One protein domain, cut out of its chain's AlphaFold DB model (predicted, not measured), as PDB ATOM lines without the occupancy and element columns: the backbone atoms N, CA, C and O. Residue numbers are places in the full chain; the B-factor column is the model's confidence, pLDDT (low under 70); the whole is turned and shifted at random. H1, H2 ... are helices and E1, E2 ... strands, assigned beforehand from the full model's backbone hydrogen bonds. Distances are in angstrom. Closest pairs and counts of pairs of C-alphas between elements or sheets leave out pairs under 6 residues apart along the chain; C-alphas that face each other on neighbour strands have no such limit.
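AT A GLANCE: This is residues 6 to 65 of the 81 residues of an uncharacterized protein of Streptomyces aidingensis (UniProt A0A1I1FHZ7). A narrow, strongly twisted sheet of three strands, E1 E2 E3, makes the body, and from one end of it a single long helix, H1, sticks out along the longest axis. The sheet is two hairpins in sequence with both faces bare, and H1 stands free of it over its whole length. The printed part has 60 residues, with one named helix followed by three named strands; the sheet's order is E1 - E2 - E3, antiparallel throughout, and the class is mixed, helices and strands. The whole is extended, a rod with a radius of gyration of the C-alphas of 20.0 A, spanning 67 by 20 by 10 A.

HOW THE PARTS SIT: The strands E1, residues 29 to 36, E2, residues 42 to 49, and E3, residues 56 to 64, form a meander, each strand the antiparallel neighbour of the one before. E2 is the inner strand; E1 and E3 are edge strands. The hairpin of E1 and E2 has directions 156 degrees apart; C-alphas 34 and 44 face each other at 4.4 A, and N 31 and O 47 are within hydrogen-bond range at 2.9 A. In the hairpin of E2 and E3, at 163 degrees, C-alphas 43 and 63 face each other at 4.1 A, and N 44 and O 62 are 2.8 A apart, within hydrogen-bond range. E3 bends by 64 degrees at residue 60. H1, residues 6 to 24, is not on the sheet, and is apart from E2 and E3. In H1, 14 of 15 O i to N i+4 pairs are within hydrogen-bond range.

IN THESE COORDINATES: E1 measures 22.6 A from first to last C-alpha, E2 21.6 A and E3 22.4 A, ending at C-alpha 64 at (212.159, 272.240, -7.318). H1 measures 28.2 A, from C-alpha 6 at (232.096, 283.077, -65.141) to C-alpha 24 at (216.279, 281.335, -41.905).

THE WHOLE: The C-alphas of Arg 6 and His 39, the two farthest apart, are 67.4 A apart. Without H1, the body spans 37 by 15 by 10 A. The printed part has no cut. The links H1 to E1 and E1 to E2 are tight, and E2 to E3 is short. The mean pLDDT of the printed part is 81.0; residues 6 to 12 and 21 to 26 are under 70.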
ATOM      1  N   ARG A   6     232.111 284.169 -66.140       52.97
ATOM      2  CA  ARG A   6     232.096 283.077 -65.141       52.97
ATOM      3  C   ARG A   6     232.244 283.540 -63.689       52.97
ATOM      4  O   ARG A   6     231.736 282.867 -62.805       52.97
ATOM      5  N   GLY A   7     232.907 284.670 -63.437       47.66
ATOM      6  CA  GLY A   7     233.124 285.173 -62.070       47.66
ATOM      7  C   GLY A   7     231.885 285.835 -61.460       47.66
ATOM      8  O   GLY A   7     231.621 285.687 -60.272       47.66
ATOM      9  N   THR A   8     231.086 286.513 -62.283       53.25
ATOM     10  CA  THR A   8     229.875 287.233 -61.861       53.25
ATOM     11  C   THR A   8     228.724 286.297 -61.497       53.25
ATOM     12  O   THR A   8     228.020 286.547 -60.523       53.25
ATOM     13  N   ALA A   9     228.564 285.186 -62.222       56.06
ATOM     14  CA  ALA A   9     227.526 284.194 -61.938       56.06
ATOM     15  C   ALA A   9     227.738 283.480 -60.589       56.06
ATOM     16  O   ALA A   9     226.781 283.232 -59.861       56.06
ATOM     17  N   VAL A  10     228.995 283.194 -60.226       61.00
ATOM     18  CA  VAL A  10     229.339 282.558 -58.941       61.00
ATOM     19  C   VAL A  10     229.133 283.527 -57.775       61.00
ATOM     20  O   VAL A  10     228.594 283.137 -56.743       61.00
ATOM     21  N   ALA A  11     229.494 284.802 -57.951       62.41
ATOM     22  CA  ALA A  11     229.279 285.824 -56.931       62.41
ATOM     23  C   ALA A  11     227.784 286.068 -56.655       62.41
ATOM     24  O   ALA A  11     227.386 286.169 -55.498       62.41
ATOM     25  N   ALA A  12     226.944 286.099 -57.694       65.56
ATOM     26  CA  ALA A  12     225.501 286.287 -57.538       65.56
ATOM     27  C   ALA A  12     224.832 285.135 -56.763       65.56
ATOM     28  O   ALA A  12     224.005 285.382 -55.888       65.56
ATOM     29  N   LEU A  13     225.231 283.886 -57.032       70.00
ATOM     30  CA  LEU A  13     224.745 282.709 -56.298       70.00
ATOM     31  C   LEU A  13     225.199 282.705 -54.835       70.00
ATOM     32  O   LEU A  13     224.410 282.365 -53.957       70.00
ATOM     33  N   ALA A  14     226.441 283.110 -54.562       73.88
ATOM     34  CA  ALA A  14     226.949 283.206 -53.196       73.88
ATOM     35  C   ALA A  14     226.187 284.265 -52.382       73.88
ATOM     36  O   ALA A  14     225.776 283.995 -51.258       73.88
ATOM     37  N   VAL A  15     225.930 285.440 -52.962       75.00
ATOM     38  CA  VAL A  15     225.164 286.511 -52.302       75.00
ATOM     39  C   VAL A  15     223.708 286.097 -52.076       75.00
ATOM     40  O   VAL A  15     223.186 286.293 -50.982       75.00
ATOM     41  N   ALA A  16     223.065 285.472 -53.067       74.94
ATOM     42  CA  ALA A  16     221.708 284.948 -52.918       74.94
ATOM     43  C   ALA A  16     221.626 283.846 -51.848       74.94
ATOM     44  O   ALA A  16     220.685 283.830 -51.060       74.94
ATOM     45  N   GLY A  17     222.633 282.970 -51.774       76.19
ATOM     46  CA  GLY A  17     222.738 281.953 -50.730       76.19
ATOM     47  C   GLY A  17     222.868 282.558 -49.332       76.19
ATOM     48  O   GLY A  17     222.149 282.151 -48.426       76.19
ATOM     49  N   VAL A  18     223.724 283.570 -49.159       73.62
ATOM     50  CA  VAL A  18     223.902 284.267 -47.871       73.62
ATOM     51  C   VAL A  18     222.629 285.010 -47.447       73.62
ATOM     52  O   VAL A  18     222.249 284.937 -46.282       73.62
ATOM     53  N   LEU A  19     221.933 285.675 -48.377       70.50
ATOM     54  CA  LEU A  19     220.659 286.350 -48.093       70.50
ATOM     55  C   LEU A  19     219.539 285.361 -47.737       70.50
ATOM     56  O   LEU A  19     218.756 285.632 -46.832       70.50
ATOM     57  N   ALA A  20     219.479 284.206 -48.408       71.19
ATOM     58  CA  ALA A  20     218.515 283.155 -48.089       71.19
ATOM     59  C   ALA A  20     218.771 282.544 -46.700       71.19
ATOM     60  O   ALA A  20     217.831 282.357 -45.935       71.19
ATOM     61  N   LEU A  21     220.039 282.302 -46.344       67.25
ATOM     62  CA  LEU A  21     220.435 281.810 -45.019       67.25
ATOM     63  C   LEU A  21     220.139 282.829 -43.907       67.25
ATOM     64  O   LEU A  21     219.732 282.437 -42.818       67.25
ATOM     65  N   ALA A  22     220.293 284.128 -44.182       65.69
ATOM     66  CA  ALA A  22     219.930 285.182 -43.237       65.69
ATOM     67  C   ALA A  22     218.414 285.235 -42.967       65.69
ATOM     68  O   ALA A  22     218.012 285.585 -41.865       65.69
ATOM     69  N   GLY A  23     217.579 284.843 -43.936       61.31
ATOM     70  CA  GLY A  23     216.128 284.723 -43.753       61.31
ATOM     71  C   GLY A  23     215.684 283.503 -42.938       61.31
ATOM     72  O   GLY A  23     214.550 283.475 -42.470       61.31
ATOM     73  N   CYS A  24     216.554 282.503 -42.752       64.25
ATOM     74  CA  CYS A  24     216.279 281.335 -41.905       64.25
ATOM     75  C   CYS A  24     216.572 281.589 -40.422       64.25
ATOM     76  O   CYS A  24     216.060 280.863 -39.577       64.25
ATOM     77  N   ALA A  25     217.368 282.610 -40.098       60.41
ATOM     78  CA  ALA A  25     217.447 283.149 -38.748       60.41
ATOM     79  C   ALA A  25     216.247 284.085 -38.545       60.41
ATOM     80  O   ALA A  25     216.389 285.310 -38.561       60.41
ATOM     81  N   ARG A  26     215.044 283.506 -38.434       68.31
ATOM     82  CA  ARG A  26     213.879 284.245 -37.932       68.31
ATOM     83  C   ARG A  26     214.226 284.825 -36.569       68.31
ATOM     84  O   ARG A  26     215.124 284.332 -35.887       68.31
ATOM     85  N   ASN A  27     213.577 285.929 -36.214       78.25
ATOM     86  CA  ASN A  27     213.840 286.679 -34.984       78.25
ATOM     87  C   ASN A  27     213.292 285.946 -33.746       78.25
ATOM     88  O   ASN A  27     212.659 286.548 -32.879       78.25
ATOM     89  N   ASP A  28     213.509 284.637 -33.711       82.81
ATOM     90  CA  ASP A  28     213.165 283.772 -32.612       82.81
ATOM     91  C   ASP A  28     214.105 284.128 -31.473       82.81
ATOM     92  O   ASP A  28     215.326 284.256 -31.645       82.81
ATOM     93  N   ARG A  29     213.536 284.316 -30.290       87.12
ATOM     94  CA  ARG A  29     214.327 284.618 -29.102       87.12
ATOM     95  C   ARG A  29     213.949 283.700 -27.966       87.12
ATOM     96  O   ARG A  29     212.788 283.354 -27.787       87.12
ATOM     97  N   SER A  30     214.952 283.329 -27.185       88.81
ATOM     98  CA  SER A  30     214.774 282.532 -25.981       88.81
ATOM     99  C   SER A  30     215.038 283.380 -24.744       88.81
ATOM    100  O   SER A  30     216.083 284.029 -24.655       88.81
ATOM    101  N   GLU A  31     214.133 283.331 -23.778       90.31
ATOM    102  CA  GLU A  31     214.263 284.004 -22.486       90.31
ATOM    103  C   GLU A  31     214.215 282.953 -21.369       90.31
ATOM    104  O   GLU A  31     213.355 282.074 -21.378       90.31
ATOM    105  N   ILE A  32     215.139 283.017 -20.405       92.31
ATOM    106  CA  ILE A  32     215.060 282.178 -19.201       92.31
ATOM    107  C   ILE A  32     214.128 282.861 -18.210       92.31
ATOM    108  O   ILE A  32     214.345 284.019 -17.849       92.31
ATOM    109  N   VAL A  33     213.113 282.136 -17.756       92.19
ATOM    110  CA  VAL A  33     212.134 282.630 -16.788       92.19
ATOM    111  C   VAL A  33     212.167 281.780 -15.530       92.19
ATOM    112  O   VAL A  33     212.336 280.564 -15.597       92.19
ATOM    113  N   THR A  34     211.962 282.435 -14.392       92.31
ATOM    114  CA  THR A  34     211.808 281.794 -13.090       92.31
ATOM    115  C   THR A  34     210.517 282.286 -12.457       92.31
ATOM    116  O   THR A  34     210.276 283.493 -12.396       92.31
ATOM    117  N   PHE A  35     209.675 281.367 -11.997       91.56
ATOM    118  CA  PHE A  35     208.409 281.681 -11.340       91.56
ATOM    119  C   PHE A  35     208.090 280.649 -10.261       91.56
ATOM    120  O   PHE A  35     208.649 279.554 -10.251       91.56
ATOM    121  N   THR A  36     207.178 281.003  -9.359       91.94
ATOM    122  CA  THR A  36     206.669 280.079  -8.340       91.94
ATOM    123  C   THR A  36     205.325 279.536  -8.794       91.94
ATOM    124  O   THR A  36     204.454 280.325  -9.169       91.94
ATOM    125  N   ASP A  37     205.155 278.215  -8.793       89.06
ATOM    126  CA  ASP A  37     203.889 277.587  -9.175       89.06
ATOM    127  C   ASP A  37     202.860 277.581  -8.029       89.06
ATOM    128  O   ASP A  37     203.147 277.952  -6.889       89.06
ATOM    129  N   GLU A  38     201.639 277.133  -8.325       88.62
ATOM    130  CA  GLU A  38     200.552 277.029  -7.337       88.62
ATOM    131  C   GLU A  38     200.850 276.044  -6.192       88.62
ATOM    132  O   GLU A  38     200.226 276.110  -5.133       88.62
ATOM    133  N   HIS A  39     201.816 275.146  -6.389       90.06
ATOM    134  CA  HIS A  39     202.235 274.151  -5.413       90.06
ATOM    135  C   HIS A  39     203.384 274.652  -4.528       90.06
ATOM    136  O   HIS A  39     203.779 273.926  -3.616       90.06
ATOM    137  N   GLY A  40     203.919 275.858  -4.770       87.19
ATOM    138  CA  GLY A  40     205.023 276.456  -4.012       87.19
ATOM    139  C   GLY A  40     206.422 276.045  -4.485       87.19
ATOM    140  O   GLY A  40     207.395 276.257  -3.761       87.19
ATOM    141  N   ARG A  41     206.545 275.449  -5.675       91.69
ATOM    142  CA  ARG A  41     207.839 275.112  -6.286       91.69
ATOM    143  C   ARG A  41     208.401 276.315  -7.027       91.69
ATOM    144  O   ARG A  41     207.651 277.051  -7.662       91.69
ATOM    145  N   VAL A  42     209.719 276.463  -7.004       93.00
ATOM    146  CA  VAL A  42     210.454 277.363  -7.892       93.00
ATOM    147  C   VAL A  42     210.686 276.626  -9.201       93.00
ATOM    148  O   VAL A  42     211.361 275.600  -9.232       93.00
ATOM    149  N   CYS A  43     210.106 277.144 -10.275       93.12
ATOM    150  CA  CYS A  43     210.267 276.610 -11.613       93.12
ATOM    151  C   CYS A  43     211.158 277.528 -12.452       93.12
ATOM    152  O   CYS A  43     210.931 278.739 -12.492       93.12
ATOM    153  N   THR A  44     212.126 276.954 -13.163       94.00
ATOM    154  CA  THR A  44     212.961 277.639 -14.154       94.00
ATOM    155  C   THR A  44     212.828 276.948 -15.502       94.00
ATOM    156  O   THR A  44     212.896 275.728 -15.596       94.00
ATOM    157  N   GLY A  45     212.635 277.725 -16.564       92.88
ATOM    158  CA  GLY A  45     212.505 277.189 -17.917       92.88
ATOM    159  C   GLY A  45     212.933 278.186 -18.982       92.88
ATOM    160  O   GLY A  45     213.079 279.381 -18.718       92.88
ATOM    161  N   ALA A  46     213.133 277.685 -20.197       93.00
ATOM    162  CA  ALA A  46     213.357 278.511 -21.374       93.00
ATOM    163  C   ALA A  46     212.020 278.769 -22.069       93.00
ATOM    164  O   ALA A  46     211.308 277.834 -22.418       93.00
ATOM    165  N   VAL A  47     211.685 280.033 -22.296       92.56
ATOM    166  CA  VAL A  47     210.572 280.426 -23.160       92.56
ATOM    167  C   VAL A  47     211.146 280.751 -24.525       92.56
ATOM    168  O   VAL A  47     211.941 281.681 -24.648       92.56
ATOM    169  N   VAL A  48     210.753 279.985 -25.534       90.06
ATOM    170  CA  VAL A  48     211.023 280.274 -26.941       90.06
ATOM    171  C   VAL A  48     209.877 281.129 -27.459       90.06
ATOM    172  O   VAL A  48     208.715 280.779 -27.281       90.06
ATOM    173  N   ILE A  49     210.213 282.272 -28.041       89.38
ATOM    174  CA  ILE A  49     209.272 283.216 -28.634       89.38
ATOM    175  C   ILE A  49     209.502 283.166 -30.138       89.38
ATOM    176  O   ILE A  49     210.589 283.552 -30.580       89.38
ATOM    177  N   ASP A  50     208.509 282.696 -30.888       86.06
ATOM    178  CA  ASP A  50     208.535 282.711 -32.352       86.06
ATOM    179  C   ASP A  50     208.495 284.166 -32.841       86.06
ATOM    180  O   ASP A  50     207.712 284.997 -32.368       86.06
ATOM    181  N   GLY A  51     209.411 284.513 -33.744       80.38
ATOM    182  CA  GLY A  51     209.533 285.868 -34.265       80.38
ATOM    183  C   GLY A  51     208.400 286.300 -35.207       80.38
ATOM    184  O   GLY A  51     208.260 287.506 -35.430       80.38
ATOM    185  N   ASP A  52     207.627 285.368 -35.771       82.00
ATOM    186  CA  ASP A  52     206.594 285.652 -36.773       82.00
ATOM    187  C   ASP A  52     205.233 286.009 -36.155       82.00
ATOM    188  O   ASP A  52     204.605 286.983 -36.577       82.00
ATOM    189  N   ASP A  53     204.767 285.227 -35.180       84.69
ATOM    190  CA  ASP A  53     203.459 285.386 -34.524       84.69
ATOM    191  C   ASP A  53     203.566 285.774 -33.040       84.69
ATOM    192  O   ASP A  53     202.600 286.280 -32.461       84.69
ATOM    193  N   GLY A  54     204.758 285.657 -32.447       83.25
ATOM    194  CA  GLY A  54     204.982 285.920 -31.032       83.25
ATOM    195  C   GLY A  54     204.543 284.775 -30.126       83.25
ATOM    196  O   GLY A  54     204.489 284.983 -28.905       83.25
ATOM    197  N   ASP A  55     204.242 283.603 -30.690       87.75
ATOM    198  CA  ASP A  55     203.854 282.425 -29.933       87.75
ATOM    199  C   ASP A  55     204.978 282.039 -28.974       87.75
ATOM    200  O   ASP A  55     206.169 282.056 -29.295       87.75
ATOM    201  N   ARG A  56     204.582 281.750 -27.734       87.44
ATOM    202  CA  ARG A  56     205.502 281.447 -26.642       87.44
ATOM    203  C   ARG A  56     205.378 279.985 -26.262       87.44
ATOM    204  O   ARG A  56     204.352 279.574 -25.725       87.44
ATOM    205  N   GLU A  57     206.443 279.224 -26.461       90.19
ATOM    206  CA  GLU A  57     206.537 277.829 -26.043       90.19
ATOM    207  C   GLU A  57     207.535 277.689 -24.891       90.19
ATOM    208  O   GLU A  57     208.632 278.245 -24.923       90.19
ATOM    209  N   MET A  58     207.159 276.946 -23.848       90.38
ATOM    210  CA  MET A  58     208.048 276.669 -22.723       90.38
ATOM    211  C   MET A  58     208.759 275.330 -22.919       90.38
ATOM    212  O   MET A  58     208.123 274.289 -23.066       90.38
ATOM    213  N   ALA A  59     210.085 275.359 -22.853       89.88
ATOM    214  CA  ALA A  59     210.963 274.207 -22.969       89.88
ATOM    215  C   ALA A  59     211.881 274.090 -21.743       89.88
ATOM    216  O   ALA A  59     212.155 275.071 -21.050       89.88
ATOM    217  N   ALA A  60     212.382 272.874 -21.497       91.12
ATOM    218  CA  ALA A  60     213.342 272.579 -20.428       91.12
ATOM    219  C   ALA A  60     212.908 273.091 -19.038       91.12
ATOM    220  O   ALA A  60     213.719 273.631 -18.291       91.12
ATOM    221  N   LEU A  61     211.619 272.944 -18.718       93.44
ATOM    222  CA  LEU A  61     211.065 273.317 -17.421       93.44
ATOM    223  C   LEU A  61     211.590 272.380 -16.327       93.44
ATOM    224  O   LEU A  61     211.343 271.174 -16.377       93.44
ATOM    225  N   ASP A  62     212.262 272.952 -15.338       94.31
ATOM    226  CA  ASP A  62     212.680 272.286 -14.110       94.31
ATOM    227  C   ASP A  62     211.994 272.946 -12.916       94.31
ATOM    228  O   ASP A  62     211.886 274.171 -12.871       94.31
ATOM    229  N   CYS A  63     211.486 272.147 -11.980       94.12
ATOM    230  CA  CYS A  63     210.726 272.638 -10.834       94.12
ATOM    231  C   CYS A  63     211.178 271.936  -9.558       94.12
ATOM    232  O   CYS A  63     210.985 270.727  -9.402       94.12
ATOM    233  N   GLU A  64     211.678 272.716  -8.609       93.06
ATOM    234  CA  GLU A  64     212.159 272.240  -7.318       93.06
ATOM    235  C   GLU A  64     211.530 273.023  -6.161       93.06
ATOM    236  O   GLU A  64     211.151 274.187  -6.292       93.06
ATOM    237  N   TYR A  65     211.366 272.373  -5.009       91.06
ATOM    238  CA  TYR A  65     210.945 273.073  -3.798       91.06
ATOM    239  C   TYR A  65     212.128 273.843  -3.211       91.06
ATOM    240  O   TYR A  65     213.216 273.270  -3.110       91.06
TER     241      TYR A  65